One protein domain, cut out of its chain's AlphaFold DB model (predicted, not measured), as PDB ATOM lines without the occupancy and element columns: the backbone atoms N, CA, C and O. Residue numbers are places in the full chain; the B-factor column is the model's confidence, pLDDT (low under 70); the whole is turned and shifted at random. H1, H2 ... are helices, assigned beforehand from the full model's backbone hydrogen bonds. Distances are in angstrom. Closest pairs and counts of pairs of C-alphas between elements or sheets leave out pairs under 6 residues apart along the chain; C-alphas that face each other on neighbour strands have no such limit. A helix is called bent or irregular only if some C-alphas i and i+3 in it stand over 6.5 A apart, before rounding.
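AT A GLANCE: This is residues 14 to 116 of the 267 residues of an uncharacterized protein of Microvirga aerophila (UniProt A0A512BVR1). Seven helices make an elongated body in which the long helix H5 runs along one side, with H3 at its beginning and H7 beside its later part, while H2 and H6 lie on the other side and H1 sits at the far end next to H2 and H3. The short H4 sits in the middle between the two ends. The printed part has 103 residues with seven named helices, H1 to H7 in chain order, and no named strand; the class is all helix. The whole is compact, with a radius of gyration of the C-alphas of 13.8 A, and spans 41 by 27 by 22 A.

HOW THE PARTS SIT: Start at H5, residues 68 to 84. Its residues 68 to 72 alone touch H3, residues 44 to 52, with the closest C-alphas, of Ile 49 and Leu 68, 5.6 A apart, at a shallow tilt of 23 degrees, the same way. Its residues 77 to 84 alone touch H7, residues 106 to 114, closest at the C-alphas of Ile 81 and Leu 114, 6.1 A, at a shallow tilt of 13 degrees, the same way. H2, residues 26 to 36, touches H3 at the C-alphas of Arg 31 and Thr 50, 6.2 A, at a steep tilt of 40 degrees, opposite ways; the two form a helical hairpin. H1, residues 14 to 24, touches H3 at the C-alphas of Phe 15 and Pro 44, 6.7 A, at a steep tilt of 56 degrees, the same way. H1 and H2 touch only at the corner, where the C-alphas of Met 22 and His 28 are 5.2 A apart. H4, residues 60 to 63, only just touches H3, with 3 pairs of C-alphas within 8 A, the closest being Tyr 46 and Leu 63, 7.4 A. H6, residues 90 to 98, only just touches H4, also with 3 pairs, the closest being Asn 61 and Ile 97, 6.8 A. H3 is the hub, touching four helices; H6 and H7 are apart. Of the helices' backbones, H1, H3, H6 and H7 have every O i to N i+4 pair within hydrogen-bond range, H2 has 5 of 7, H5 has 11 of 13, and H4 is too short for such a pair.

IN THESE COORDINATES: Find C-alpha 68 at (-43.998, -20.366, -15.443); from there H5 runs 25.5 A to C-alpha 84. It is irregular, with C-alphas 69 and 72 7.4 A apart, and so is H2, with C-alphas 27 and 30 7.8 A apart. H1 begins at C-alpha 14, (-50.946, -13.302, -28.791); H1 and H2 each measure 15.1 A. H7 measures 12.6 A and ends at C-alpha 114, (-46.774, -20.600, 7.324); H3 measures 12.5 A, H6 12.3 A and H4 5.0 A.

THE WHOLE: Look for the two C-alphas farthest apart, those of Tyr 16 and Lys 116, 41.2 A. The printed part has no cut and no long link. Its mean pLDDT is 94.5, and no printed residue is under 70.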
ATOM      1  N   ARG A  14     -50.197 -13.456 -30.049       92.69
ATOM      2  CA  ARG A  14     -50.946 -13.302 -28.791       92.69
ATOM      3  C   ARG A  14     -50.191 -12.484 -27.741       92.69
ATOM      4  O   ARG A  14     -50.791 -11.643 -27.093       92.69
ATOM      5  N   PHE A  15     -48.867 -12.629 -27.657       90.94
ATOM      6  CA  PHE A  15     -48.070 -11.928 -26.648       90.94
ATOM      7  C   PHE A  15     -48.024 -10.416 -26.871       90.94
ATOM      8  O   PHE A  15     -47.960  -9.653 -25.909       90.94
ATOM      9  N   TYR A  16     -48.104  -9.967 -28.126       90.31
ATOM     10  CA  TYR A  16     -48.232  -8.543 -28.432       90.31
ATOM     11  C   TYR A  16     -49.588  -7.999 -27.985       90.31
ATOM     12  O   TYR A  16     -49.640  -6.912 -27.414       90.31
ATOM     13  N   HIS A  17     -50.669  -8.759 -28.197       91.88
ATOM     14  CA  HIS A  17     -51.994  -8.395 -27.691       91.88
ATOM     15  C   HIS A  17     -52.025  -8.366 -26.163       91.88
ATOM     16  O   HIS A  17     -52.561  -7.421 -25.596       91.88
ATOM     17  N   ASP A  18     -51.401  -9.342 -25.507       92.06
ATOM     18  CA  ASP A  18     -51.366  -9.430 -24.048       92.06
ATOM     19  C   ASP A  18     -50.575  -8.278 -23.422       92.06
ATOM     20  O   ASP A  18     -51.019  -7.682 -22.444       92.06
ATOM     21  N   ILE A  19     -49.430  -7.914 -24.007       91.38
ATOM     22  CA  ILE A  19     -48.686  -6.717 -23.603       91.38
ATOM     23  C   ILE A  19     -49.542  -5.475 -23.842       91.38
ATOM     24  O   ILE A  19     -49.687  -4.649 -22.943       91.38
ATOM     25  N   PHE A  20     -50.111  -5.327 -25.038       92.94
ATOM     26  CA  PHE A  20     -50.907  -4.153 -25.372       92.94
ATOM     27  C   PHE A  20     -52.079  -3.971 -24.403       92.94
ATOM     28  O   PHE A  20     -52.262  -2.871 -23.885       92.94
ATOM     29  N   ASP A  21     -52.824  -5.036 -24.112       93.56
ATOM     30  CA  ASP A  21     -53.911  -5.031 -23.134       93.56
ATOM     31  C   ASP A  21     -53.399  -4.672 -21.731       93.56
ATOM     32  O   ASP A  21     -53.920  -3.755 -21.093       93.56
ATOM     33  N   MET A  22     -52.303  -5.294 -21.287       93.12
ATOM     34  CA  MET A  22     -51.701  -5.030 -19.978       93.12
ATOM     35  C   MET A  22     -51.275  -3.563 -19.796       93.12
ATOM     36  O   MET A  22     -51.417  -3.021 -18.700       93.12
ATOM     37  N   PHE A  23     -50.765  -2.907 -20.844       92.62
ATOM     38  CA  PHE A  23     -50.331  -1.505 -20.786       92.62
ATOM     39  C   PHE A  23     -51.444  -0.493 -21.074       92.62
ATOM     40  O   PHE A  23     -51.356   0.644 -20.608       92.62
ATOM     41  N   SER A  24     -52.477  -0.883 -21.823       94.38
ATOM     42  CA  SER A  24     -53.571   0.014 -22.211       94.38
ATOM     43  C   SER A  24     -54.709   0.022 -21.191       94.38
ATOM     44  O   SER A  24     -55.381   1.040 -21.032       94.38
ATOM     45  N   ASN A  25     -54.924  -1.085 -20.477       93.06
ATOM     46  CA  ASN A  25     -55.994  -1.217 -19.498       93.06
ATOM     47  C   ASN A  25     -55.551  -0.727 -18.100       93.06
ATOM     48  O   ASN A  25     -54.658  -1.325 -17.489       93.06
ATOM     49  N   PRO A  26     -56.195   0.307 -17.515       91.75
ATOM     50  CA  PRO A  26     -55.865   0.801 -16.175       91.75
ATOM     51  C   PRO A  26     -55.960  -0.260 -15.069       91.75
ATOM     52  O   PRO A  26     -55.225  -0.168 -14.083       91.75
ATOM     53  N   ALA A  27     -56.807  -1.285 -15.236       91.31
ATOM     54  CA  ALA A  27     -56.922  -2.403 -14.297       91.31
ATOM     55  C   ALA A  27     -55.625  -3.229 -14.189       91.31
ATOM     56  O   ALA A  27     -55.389  -3.902 -13.186       91.31
ATOM     57  N   HIS A  28     -54.752  -3.153 -15.196       92.69
ATOM     58  CA  HIS A  28     -53.481  -3.869 -15.253       92.69
ATOM     59  C   HIS A  28     -52.270  -2.984 -14.948       92.69
ATOM     60  O   HIS A  28     -51.131  -3.433 -15.074       92.69
ATOM     61  N   ARG A  29     -52.475  -1.757 -14.445       90.94
ATOM     62  CA  ARG A  29     -51.382  -0.814 -14.154       90.94
ATOM     63  C   ARG A  29     -50.298  -1.398 -13.239       90.94
ATOM     64  O   ARG A  29     -49.118  -1.164 -13.486       90.94
ATOM     65  N   GLN A  30     -50.669  -2.173 -12.214       90.31
ATOM     66  CA  GLN A  30     -49.689  -2.820 -11.326       90.31
ATOM     67  C   GLN A  30     -48.845  -3.864 -12.077       90.31
ATOM     68  O   GLN A  30     -47.631  -3.915 -11.903       90.31
ATOM     69  N   ARG A  31     -49.477  -4.651 -12.955       94.00
ATOM     70  CA  ARG A  31     -48.828  -5.668 -13.797       94.00
ATOM     71  C   ARG A  31     -47.874  -5.047 -14.804       94.00
ATOM     72  O   ARG A  31     -46.701  -5.409 -14.828       94.00
ATOM     73  N   ALA A  32     -48.341  -4.038 -15.531       92.62
ATOM     74  CA  ALA A  32     -47.514  -3.248 -16.434       92.62
ATOM     75  C   ALA A  32     -46.306  -2.627 -15.713       92.62
ATOM     76  O   ALA A  32     -45.180  -2.710 -16.197       92.62
ATOM     77  N   SER A  33     -46.522  -2.036 -14.530       92.06
ATOM     78  CA  SER A  33     -45.444  -1.427 -13.746       92.06
ATOM     79  C   SER A  33     -44.410  -2.453 -13.286       92.06
ATOM     80  O   SER A  33     -43.217  -2.211 -13.445       92.06
ATOM     81  N   ALA A  34     -44.842  -3.605 -12.768       91.75
ATOM     82  CA  ALA A  34     -43.931  -4.659 -12.334       91.75
ATOM     83  C   ALA A  34     -43.116  -5.232 -13.500       91.75
ATOM     84  O   ALA A  34     -41.914  -5.431 -13.350       91.75
ATOM     85  N   LEU A  35     -43.737  -5.419 -14.670       90.69
ATOM     86  CA  LEU A  35     -43.056  -5.905 -15.871       90.69
ATOM     87  C   LEU A  35     -41.964  -4.931 -16.346       90.69
ATOM     88  O   LEU A  35     -40.883  -5.363 -16.733       90.69
ATOM     89  N   LEU A  36     -42.201  -3.616 -16.245       90.25
ATOM     90  CA  LEU A  36     -41.196  -2.587 -16.560       90.25
ATOM     91  C   LEU A  36     -40.032  -2.519 -15.558       90.25
ATOM     92  O   LEU A  36     -39.004  -1.923 -15.869       90.25
ATOM     93  N   GLN A  37     -40.187  -3.077 -14.356       89.94
ATOM     94  CA  GLN A  37     -39.131  -3.107 -13.337       89.94
ATOM     95  C   GLN A  37     -38.198  -4.317 -13.474       89.94
ATOM     96  O   GLN A  37     -37.209  -4.400 -12.741       89.94
ATOM     97  N   ILE A  38     -38.510  -5.258 -14.367       87.25
ATOM     98  CA  ILE A  38     -37.666  -6.420 -14.633       87.25
ATOM     99  C   ILE A  38     -36.433  -5.959 -15.404       87.25
ATOM    100  O   ILE A  38     -36.521  -5.253 -16.409       87.25
ATOM    101  N   THR A  39     -35.262  -6.360 -14.926       78.50
ATOM    102  CA  THR A  39     -33.997  -6.108 -15.611       78.50
ATOM    103  C   THR A  39     -33.790  -7.148 -16.707       78.50
ATOM    104  O   THR A  39     -33.800  -8.344 -16.420       78.50
ATOM    105  N   GLY A  40     -33.545  -6.704 -17.939       82.50
ATOM    106  CA  GLY A  40     -33.276  -7.581 -19.081       82.50
ATOM    107  C   GLY A  40     -34.433  -7.640 -20.077       82.50
ATOM    108  O   GLY A  40     -35.262  -6.733 -20.135       82.50
ATOM    109  N   GLN A  41     -34.451  -8.692 -20.898       83.50
ATOM    110  CA  GLN A  41     -35.457  -8.856 -21.944       83.50
ATOM    111  C   GLN A  41     -36.763  -9.434 -21.383       83.50
ATOM    112  O   GLN A  41     -36.779 -10.481 -20.734       83.50
ATOM    113  N   ILE A  42     -37.874  -8.771 -21.691       87.00
ATOM    114  CA  ILE A  42     -39.231  -9.236 -21.405       87.00
ATOM    115  C   ILE A  42     -39.569 -10.342 -22.409       87.00
ATOM    116  O   ILE A  42     -40.002 -10.086 -23.532       87.00
ATOM    117  N   GLY A  43     -39.322 -11.584 -22.001       89.12
ATOM    118  CA  GLY A  43     -39.684 -12.773 -22.767       89.12
ATOM    119  C   GLY A  43     -41.139 -13.222 -22.552       89.12
ATOM    120  O   GLY A  43     -41.789 -12.790 -21.596       89.12
ATOM    121  N   PRO A  44     -41.635 -14.163 -23.381       90.88
ATOM    122  CA  PRO A  44     -42.974 -14.750 -23.259       90.88
ATOM    123  C   PRO A  44     -43.309 -15.265 -21.856       90.88
ATOM    124  O   PRO A  44     -44.409 -15.035 -21.360       90.88
ATOM    125  N   SER A  45     -42.340 -15.889 -21.180       92.19
ATOM    126  CA  SER A  45     -42.531 -16.432 -19.833       92.19
ATOM    127  C   SER A  45     -42.925 -15.357 -18.819       92.19
ATOM    128  O   SER A  45     -43.813 -15.592 -18.013       92.19
ATOM    129  N   TYR A  46     -42.326 -14.163 -18.873       92.88
ATOM    130  CA  TYR A  46     -42.666 -13.078 -17.945       92.88
ATOM    131  C   TYR A  46     -44.062 -12.512 -18.191       92.88
ATOM    132  O   TYR A  46     -44.746 -12.141 -17.236       92.88
ATOM    133  N   ILE A  47     -44.493 -12.467 -19.452       92.81
ATOM    134  CA  ILE A  47     -45.843 -12.035 -19.823       92.81
ATOM    135  C   ILE A  47     -46.864 -13.020 -19.240       92.81
ATOM    136  O   ILE A  47     -47.782 -12.598 -18.538       92.81
ATOM    137  N   GLU A  48     -46.651 -14.322 -19.453       94.88
ATOM    138  CA  GLU A  48     -47.526 -15.387 -18.942       94.88
ATOM    139  C   GLU A  48     -47.546 -15.414 -17.405       94.88
ATOM    140  O   GLU A  48     -48.618 -15.383 -16.799       94.88
ATOM    141  N   ILE A  49     -46.378 -15.364 -16.751       96.06
ATOM    142  CA  ILE A  49     -46.283 -15.293 -15.283       96.06
ATOM    143  C   ILE A  49     -47.083 -14.096 -14.765       96.06
ATOM    144  O   ILE A  49     -47.933 -14.248 -13.893       96.06
ATOM    145  N   THR A  50     -46.863 -12.904 -15.320       95.38
ATOM    146  CA  THR A  50     -47.539 -11.681 -14.861       95.38
ATOM    147  C   THR A  50     -49.054 -11.753 -15.087       95.38
ATOM    148  O   THR A  50     -49.821 -11.157 -14.327       95.38
ATOM    149  N   ARG A  51     -49.511 -12.493 -16.104       94.56
ATOM    150  CA  ARG A  51     -50.934 -12.708 -16.392       94.56
ATOM    151  C   ARG A  51     -51.601 -13.654 -15.389       94.56
ATOM    152  O   ARG A  51     -52.738 -13.394 -14.981       94.56
ATOM    153  N   HIS A  52     -50.918 -14.717 -14.987       95.94
ATOM    154  CA  HIS A  52     -51.499 -15.785 -14.168       95.94
ATOM    155  C   HIS A  52     -51.232 -15.642 -12.664       95.94
ATOM    156  O   HIS A  52     -51.992 -16.162 -11.850       95.94
ATOM    157  N   LEU A  53     -50.203 -14.893 -12.271       97.38
ATOM    158  CA  LEU A  53     -49.845 -14.692 -10.870       97.38
ATOM    159  C   LEU A  53     -50.859 -13.783 -10.141       97.38
ATOM    160  O   LEU A  53     -51.331 -12.781 -10.700       97.38
ATOM    161  N   ASP A  54     -51.189 -14.120  -8.888       97.00
ATOM    162  CA  ASP A  54     -52.090 -13.333  -8.031       97.00
ATOM    163  C   ASP A  54     -51.611 -11.868  -7.951       97.00
ATOM    164  O   ASP A  54     -50.414 -11.626  -7.749       97.00
ATOM    165  N   PRO A  55     -52.510 -10.870  -8.089       95.69
ATOM    166  CA  PRO A  55     -52.158  -9.451  -8.051       95.69
ATOM    167  C   PRO A  55     -51.301  -9.013  -6.855       95.69
ATOM    168  O   PRO A  55     -50.513  -8.073  -6.987       95.69
ATOM    169  N   ILE A  56     -51.416  -9.665  -5.694       96.62
ATOM    170  CA  ILE A  56     -50.613  -9.325  -4.513       96.62
ATOM    171  C   ILE A  56     -49.135  -9.694  -4.680       96.62
ATOM    172  O   ILE A  56     -48.271  -9.041  -4.100       96.62
ATOM    173  N   LEU A  57     -48.849 -10.709  -5.497       97.00
ATOM    174  CA  LEU A  57     -47.506 -11.227  -5.760       97.00
ATOM    175  C   LEU A  57     -46.845 -10.563  -6.973       97.00
ATOM    176  O   LEU A  57     -45.661 -10.787  -7.224       97.00
ATOM    177  N   ILE A  58     -47.580  -9.725  -7.711       96.12
ATOM    178  CA  ILE A  58     -47.062  -8.937  -8.832       96.12
ATOM    179  C   ILE A  58     -46.109  -7.862  -8.297       96.12
ATOM    180  O   ILE A  58     -46.494  -6.730  -7.991       96.12
ATOM    181  N   HIS A  59     -44.845  -8.254  -8.169       95.38
ATOM    182  CA  HIS A  59     -43.742  -7.427  -7.706       95.38
ATOM    183  C   HIS A  59     -42.420  -7.972  -8.261       95.38
ATOM    184  O   HIS A  59     -42.232  -9.188  -8.332       95.38
ATOM    185  N   ARG A  60     -41.464  -7.092  -8.589       93.81
ATOM    186  CA  ARG A  60     -40.165  -7.482  -9.179       93.81
ATOM    187  C   ARG A  60     -39.422  -8.557  -8.370       93.81
ATOM    188  O   ARG A  60     -38.831  -9.467  -8.936       93.81
ATOM    189  N   ASN A  61     -39.513  -8.483  -7.038       94.25
ATOM    190  CA  ASN A  61     -38.862  -9.435  -6.133       94.25
ATOM    191  C   ASN A  61     -39.429 -10.860  -6.279       94.25
ATOM    192  O   ASN A  61     -38.725 -11.818  -5.985       94.25
ATOM    193  N   ILE A  62     -40.683 -11.022  -6.702       96.00
ATOM    194  CA  ILE A  62     -41.274 -12.345  -6.942       96.00
ATOM    195  C   ILE A  62     -41.043 -12.770  -8.389       96.00
ATOM    196  O   ILE A  62     -40.597 -13.889  -8.624       96.00
ATOM    197  N   LEU A  63     -41.274 -11.866  -9.347       94.38
ATOM    198  CA  LEU A  63     -41.152 -12.166 -10.777       94.38
ATOM    199  C   LEU A  63     -39.753 -12.678 -11.149       94.38
ATOM    200  O   LEU A  63     -39.642 -13.620 -11.920       94.38
ATOM    201  N   ASN A  64     -38.696 -12.144 -10.532       92.31
ATOM    202  CA  ASN A  64     -37.318 -12.585 -10.784       92.31
ATOM    203  C   ASN A  64     -36.971 -13.965 -10.181       92.31
ATOM    204  O   ASN A  64     -35.846 -14.428 -10.347       92.31
ATOM    205  N   ARG A  65     -37.884 -14.594  -9.427       93.69
ATOM    206  CA  ARG A  65     -37.637 -15.838  -8.671       93.69
ATOM    207  C   ARG A  65     -38.562 -16.987  -9.047       93.69
ATOM    208  O   ARG A  65     -38.436 -18.064  -8.476       93.69
ATOM    209  N   ILE A  66     -39.510 -16.750  -9.947       95.50
ATOM    210  CA  ILE A  66     -40.554 -17.708 -10.287       95.50
ATOM    211  C   ILE A  66     -40.448 -18.100 -11.758       95.50
ATOM    212  O   ILE A  66     -40.221 -17.263 -12.631       95.50
ATOM    213  N   SER A  67     -40.624 -19.386 -12.033       95.31
ATOM    214  CA  SER A  67     -40.802 -19.905 -13.387       95.31
ATOM    215  C   SER A  67     -42.284 -20.061 -13.721       95.31
ATOM    216  O   SER A  67     -43.134 -20.130 -12.834       95.31
ATOM    217  N   LEU A  68     -42.612 -20.172 -15.010       94.81
ATOM    218  CA  LEU A  68     -43.998 -20.366 -15.443       94.81
ATOM    219  C   LEU A  68     -44.637 -21.620 -14.818       94.81
ATOM    220  O   LEU A  68     -45.804 -21.585 -14.447       94.81
ATOM    221  N   ALA A  69     -43.858 -22.691 -14.631       95.44
ATOM    222  CA  ALA A  69     -44.329 -23.936 -14.027       95.44
ATOM    223  C   ALA A  69     -44.722 -23.797 -12.543       95.44
ATOM    224  O   ALA A  69     -45.468 -24.623 -12.039       95.44
ATOM    225  N   GLN A  70     -44.238 -22.762 -11.847       96.12
ATOM    226  CA  GLN A  70     -44.467 -22.561 -10.411       96.12
ATOM    227  C   GLN A  70     -45.626 -21.604 -10.104       96.12
ATOM    228  O   GLN A  70     -45.938 -21.387  -8.935       96.12
ATOM    229  N   VAL A  71     -46.244 -20.982 -11.114       97.12
ATOM    230  CA  VAL A  71     -47.258 -19.933 -10.899       97.12
ATOM    231  C   VAL A  71     -48.454 -20.458 -10.105       97.12
ATOM    232  O   VAL A  71     -48.872 -19.820  -9.136       97.12
ATOM    233  N   ASP A  72     -48.958 -21.636 -10.465       96.75
ATOM    234  CA  ASP A  72     -50.117 -22.236  -9.801       96.75
ATOM    235  C   ASP A  72     -49.795 -22.671  -8.366       96.75
ATOM    236  O   ASP A  72     -50.590 -22.425  -7.452       96.75
ATOM    237  N   ASP A  73     -48.602 -23.225  -8.136       96.12
ATOM    238  CA  ASP A  73     -48.131 -23.597  -6.799       96.12
ATOM    239  C   ASP A  73     -48.025 -22.368  -5.894       96.12
ATOM    240  O   ASP A  73     -48.502 -22.365  -4.761       96.12
ATOM    241  N   VAL A  74     -47.449 -21.284  -6.408       97.56
ATOM    242  CA  VAL A  74     -47.270 -20.033  -5.670       97.56
ATOM    243  C   VAL A  74     -48.613 -19.380  -5.329       97.56
ATOM    244  O   VAL A  74     -48.812 -18.937  -4.194       97.56
ATOM    245  N   ASN A  75     -49.562 -19.369  -6.268       98.25
ATOM    246  CA  ASN A  75     -50.929 -18.915  -6.008       98.25
ATOM    247  C   ASN A  75     -51.625 -19.793  -4.951       98.25
ATOM    248  O   ASN A  75     -52.289 -19.277  -4.049       98.25
ATOM    249  N   THR A  76     -51.429 -21.112  -5.015       97.62
ATOM    250  CA  THR A  76     -51.996 -22.072  -4.057       97.62
ATOM    251  C   THR A  76     -51.430 -21.870  -2.652       97.62
ATOM    252  O   THR A  76     -52.179 -21.825  -1.674       97.62
ATOM    253  N   VAL A  77     -50.118 -21.670  -2.532       97.94
ATOM    254  CA  VAL A  77     -49.456 -21.394  -1.251       97.94
ATOM    255  C   VAL A  77     -49.919 -20.060  -0.662       97.94
ATOM    256  O   VAL A  77     -50.156 -19.973   0.544       97.94
ATOM    257  N   LEU A  78     -50.114 -19.024  -1.482       98.44
ATOM    258  CA  LEU A  78     -50.691 -17.762  -1.020       98.44
ATOM    259  C   LEU A  78     -52.114 -17.946  -0.471       98.44
ATOM    260  O   LEU A  78     -52.435 -17.404   0.591       98.44
ATOM    261  N   ALA A  79     -52.962 -18.698  -1.175       98.31
ATOM    262  CA  ALA A  79     -54.315 -18.998  -0.716       98.31
ATOM    263  C   ALA A  79     -54.293 -19.746   0.627       98.31
ATOM    264  O   ALA A  79     -55.027 -19.387   1.551       98.31
ATOM    265  N   LEU A  80     -53.379 -20.713   0.770       98.25
ATOM    266  CA  LEU A  80     -53.155 -21.422   2.025       98.25
ATOM    267  C   LEU A  80     -52.768 -20.452   3.150       98.25
ATOM    268  O   LEU A  80     -53.406 -20.467   4.204       98.25
ATOM    269  N   ILE A  81     -51.794 -19.566   2.925       98.44
ATOM    270  CA  ILE A  81     -51.367 -18.558   3.910       98.44
ATOM    271  C   ILE A  81     -52.549 -17.690   4.354       98.44
ATOM    272  O   ILE A  81     -52.787 -17.557   5.551       98.44
ATOM    273  N   ARG A  82     -53.338 -17.154   3.415       98.31
ATOM    274  CA  ARG A  82     -54.519 -16.330   3.736       98.31
ATOM    275  C   ARG A  82     -55.559 -17.089   4.569       98.31
ATOM    276  O   ARG A  82     -56.183 -16.508   5.456       98.31
ATOM    277  N   SER A  83     -55.741 -18.384   4.307       98.06
ATOM    278  CA  SER A  83     -56.696 -19.211   5.057       98.06
ATOM    279  C   SER A  83     -56.217 -19.563   6.473       98.06
ATOM    280  O   SER A  83     -57.039 -19.682   7.379       98.06
ATOM    281  N   THR A  84     -54.900 -19.660   6.684       98.38
ATOM    282  CA  THR A  84     -54.301 -20.241   7.903       98.38
ATOM    283  C   THR A  84     -53.577 -19.251   8.815       98.38
ATOM    284  O   THR A  84     -53.235 -19.601   9.945       98.38
ATOM    285  N   VAL A  85     -53.346 -18.023   8.344       98.44
ATOM    286  CA  VAL A  85     -52.631 -16.963   9.067       98.44
ATOM    287  C   VAL A  85     -53.516 -15.717   9.109       98.44
ATOM    288  O   VAL A  85     -53.625 -15.002   8.113       98.44
ATOM    289  N   THR A  86     -54.155 -15.413  10.246       98.00
ATOM    290  CA  THR A  86     -55.059 -14.239  10.355       98.00
ATOM    291  C   THR A  86     -54.367 -12.911  10.045       98.00
ATOM    292  O   THR A  86     -54.989 -11.980   9.535       98.00
ATOM    293  N   THR A  87     -53.064 -12.823  10.319       97.94
ATOM    294  CA  THR A  87     -52.263 -11.606  10.133       97.94
ATOM    295  C   THR A  87     -51.777 -11.396   8.695       97.94
ATOM    296  O   THR A  87     -51.191 -10.352   8.398       97.94
ATOM    297  N   ALA A  88     -52.029 -12.339   7.779       97.94
ATOM    298  CA  ALA A  88     -51.634 -12.255   6.371       97.94
ATOM    299  C   ALA A  88     -52.570 -11.351   5.548       97.94
ATOM    300  O   ALA A  88     -53.172 -11.768   4.557       97.94
ATOM    301  N   THR A  89     -52.694 -10.091   5.965       98.12
ATOM    302  CA  THR A  89     -53.413  -9.065   5.203       98.12
ATOM    303  C   THR A  89     -52.641  -8.693   3.937       98.12
ATOM    304  O   THR A  89     -51.416  -8.809   3.885       98.12
ATOM    305  N   ASP A  90     -53.337  -8.175   2.926       97.69
ATOM    306  CA  ASP A  90     -52.716  -7.708   1.680       97.69
ATOM    307  C   ASP A  90     -51.602  -6.677   1.926       97.69
ATOM    308  O   ASP A  90     -50.547  -6.730   1.293       97.69
ATOM    309  N   ALA A  91     -51.802  -5.769   2.884       97.38
ATOM    310  CA  ALA A  91     -50.794  -4.787   3.267       97.38
ATOM    311  C   ALA A  91     -49.548  -5.454   3.874       97.38
ATOM    312  O   ALA A  91     -48.429  -5.149   3.466       97.38
ATOM    313  N   ALA A  92     -49.737  -6.402   4.797       98.12
ATOM    314  CA  ALA A  92     -48.633  -7.113   5.436       98.12
ATOM    315  C   ALA A  92     -47.866  -8.003   4.441       98.12
ATOM    316  O   ALA A  92     -46.636  -8.066   4.480       98.12
ATOM    317  N   LEU A  93     -48.576  -8.656   3.516       98.19
ATOM    318  CA  LEU A  93     -47.978  -9.446   2.440       98.19
ATOM    319  C   LEU A  93     -47.152  -8.565   1.501       98.19
ATOM    320  O   LEU A  93     -45.988  -8.880   1.262       98.19
ATOM    321  N   ARG A  94     -47.700  -7.434   1.031       96.94
ATOM    322  CA  ARG A  94     -46.963  -6.482   0.181       96.94
ATOM    323  C   ARG A  94     -45.707  -5.961   0.860       96.94
ATOM    324  O   ARG A  94     -44.627  -6.069   0.284       96.94
ATOM    325  N   GLN A  95     -45.825  -5.497   2.102       97.56
ATOM    326  CA  GLN A  95     -44.677  -5.031   2.877       97.56
ATOM    327  C   GLN A  95     -43.617  -6.133   3.013       97.56
ATOM    328  O   GLN A  95     -42.424  -5.896   2.826       97.56
ATOM    329  N   SER A  96     -44.043  -7.368   3.287       97.75
ATOM    330  CA  SER A  96     -43.124  -8.497   3.386       97.75
ATOM    331  C   SER A  96     -42.457  -8.842   2.052       97.75
ATOM    332  O   SER A  96     -41.321  -9.309   2.087       97.75
ATOM    333  N   ILE A  97     -43.130  -8.635   0.913       97.25
ATOM    334  CA  ILE A  97     -42.603  -8.860  -0.444       97.25
ATOM    335  C   ILE A  97     -41.566  -7.798  -0.828       97.25
ATOM    336  O   ILE A  97     -40.521  -8.117  -1.408       97.25
ATOM    337  N   GLU A  98     -41.829  -6.539  -0.484       96.00
ATOM    338  CA  GLU A  98     -40.910  -5.417  -0.696       96.00
ATOM    339  C   GLU A  98     -39.587  -5.628   0.052       96.00
ATOM    340  O   GLU A  98     -38.517  -5.334  -0.481       96.00
ATOM    341  N   GLN A  99     -39.660  -6.219   1.248       96.31
ATOM    342  CA  GLN A  99     -38.526  -6.458   2.145       96.31
ATOM    343  C   GLN A  99     -37.839  -7.826   1.957       96.31
ATOM    344  O   GLN A  99     -36.993  -8.200   2.772       96.31
ATOM    345  N   ILE A 100     -38.180  -8.611   0.924       95.69
ATOM    346  CA  ILE A 100     -37.517  -9.908   0.696       95.69
ATOM    347  C   ILE A 100     -36.053  -9.681   0.312       95.69
ATOM    348  O   ILE A 100     -35.768  -9.159  -0.768       95.69
ATOM    349  N   ASP A 101     -35.137 -10.168   1.151       94.50
ATOM    350  CA  ASP A 101     -33.701 -10.173   0.863       94.50
ATOM    351  C   ASP A 101     -33.417 -10.859  -0.490       94.50
ATOM    352  O   ASP A 101     -33.964 -11.939  -0.738       94.50
ATOM    353  N   PRO A 102     -32.576 -10.276  -1.370       91.00
ATOM    354  CA  PRO A 102     -32.202 -10.843  -2.667       91.00
ATOM    355  C   PRO A 102     -31.869 -12.341  -2.637       91.00
ATOM    356  O   PRO A 102     -32.335 -13.066  -3.514       91.00
ATOM    357  N   LYS A 103     -31.166 -12.807  -1.598       93.94
ATOM    358  CA  LYS A 103     -30.693 -14.187  -1.413       93.94
ATOM    359  C   LYS A 103     -31.755 -15.133  -0.849       93.94
ATOM    360  O   LYS A 103     -31.548 -16.343  -0.829       93.94
ATOM    361  N   THR A 104     -32.883 -14.614  -0.363       94.69
ATOM    362  CA  THR A 104     -33.946 -15.463   0.183       94.69
ATOM    363  C   THR A 104     -34.659 -16.207  -0.938       94.69
ATOM    364  O   THR A 104     -35.271 -15.599  -1.819       94.69
ATOM    365  N   ARG A 105     -34.622 -17.538  -0.849       94.50
ATOM    366  CA  ARG A 105     -35.402 -18.447  -1.690       94.50
ATOM    367  C   ARG A 105     -36.907 -18.265  -1.463       94.50
ATOM    368  O   ARG A 105     -37.345 -17.941  -0.353       94.50
ATOM    369  N   LEU A 106     -37.705 -18.473  -2.509       94.62
ATOM    370  CA  LEU A 106     -39.150 -18.236  -2.471       94.62
ATOM    371  C   LEU A 106     -39.864 -19.206  -1.512       94.62
ATOM    372  O   LEU A 106     -40.762 -18.811  -0.768       94.62
ATOM    373  N   GLU A 107     -39.388 -20.445  -1.441       93.81
ATOM    374  CA  GLU A 107     -39.860 -21.478  -0.521       93.81
ATOM    375  C   GLU A 107     -39.654 -21.042   0.935       93.81
ATOM    376  O   GLU A 107     -40.571 -21.103   1.754       93.81
ATOM    377  N   THR A 108     -38.476 -20.491   1.249       94.75
ATOM    378  CA  THR A 108     -38.160 -19.948   2.578       94.75
ATOM    379  C   THR A 108     -39.044 -18.752   2.928       94.75
ATOM    380  O   THR A 108     -39.437 -18.580   4.085       94.75
ATOM    381  N   PHE A 109     -39.375 -17.903   1.952       96.75
ATOM    382  CA  PHE A 109     -40.312 -16.800   2.157       96.75
ATOM    383  C   PHE A 109     -41.700 -17.303   2.574       96.75
ATOM    384  O   PHE A 109     -42.213 -16.866   3.606       96.75
ATOM    385  N   PHE A 110     -42.275 -18.256   1.842       96.94
ATOM    386  CA  PHE A 110     -43.593 -18.794   2.169       96.94
ATOM    387  C   PHE A 110     -43.594 -19.633   3.449       96.94
ATOM    388  O   PHE A 110     -44.494 -19.487   4.278       96.94
ATOM    389  N   ALA A 111     -42.549 -20.429   3.686       94.44
ATOM    390  CA  ALA A 111     -42.397 -21.183   4.925       94.44
ATOM    391  C   ALA A 111     -42.376 -20.264   6.159       94.44
ATOM    392  O   ALA A 111     -42.951 -20.605   7.190       94.44
ATOM    393  N   ARG A 112     -41.770 -19.068   6.070       96.50
ATOM    394  CA  ARG A 112     -41.814 -18.070   7.159       96.50
ATOM    395  C   ARG A 112     -43.226 -17.560   7.439       96.50
ATOM    396  O   ARG A 112     -43.534 -17.305   8.600       96.50
ATOM    397  N   TRP A 113     -44.065 -17.409   6.417       97.62
ATOM    398  CA  TRP A 113     -45.473 -17.052   6.603       97.62
ATOM    399  C   TRP A 113     -46.265 -18.193   7.237       97.62
ATOM    400  O   TRP A 113     -46.957 -17.963   8.222       97.62
ATOM    401  N   LEU A 114     -46.094 -19.427   6.760       96.44
ATOM    402  CA  LEU A 114     -46.774 -20.600   7.324       96.44
ATOM    403  C   LEU A 114     -46.335 -20.913   8.765       96.44
ATOM    404  O   LEU A 114     -47.130 -21.406   9.557       96.44
ATOM    405  N   LYS A 115     -45.113 -20.544   9.171       95.75
ATOM    406  CA  LYS A 115     -44.686 -20.585  10.584       95.75
ATOM    407  C   LYS A 115     -45.466 -19.634  11.502       95.75
ATOM    408  O   LYS A 115     -45.375 -19.779  12.715       95.75
ATOM    409  N   LYS A 116     -46.221 -18.678  10.952       97.56
ATOM    410  CA  LYS A 116     -47.133 -17.796  11.700       97.56
ATOM    411  C   LYS A 116     -48.572 -18.322  11.733       97.56
ATOM    412  O   LYS A 116     -49.463 -17.580  12.130       97.56
TER     413      LYS A 116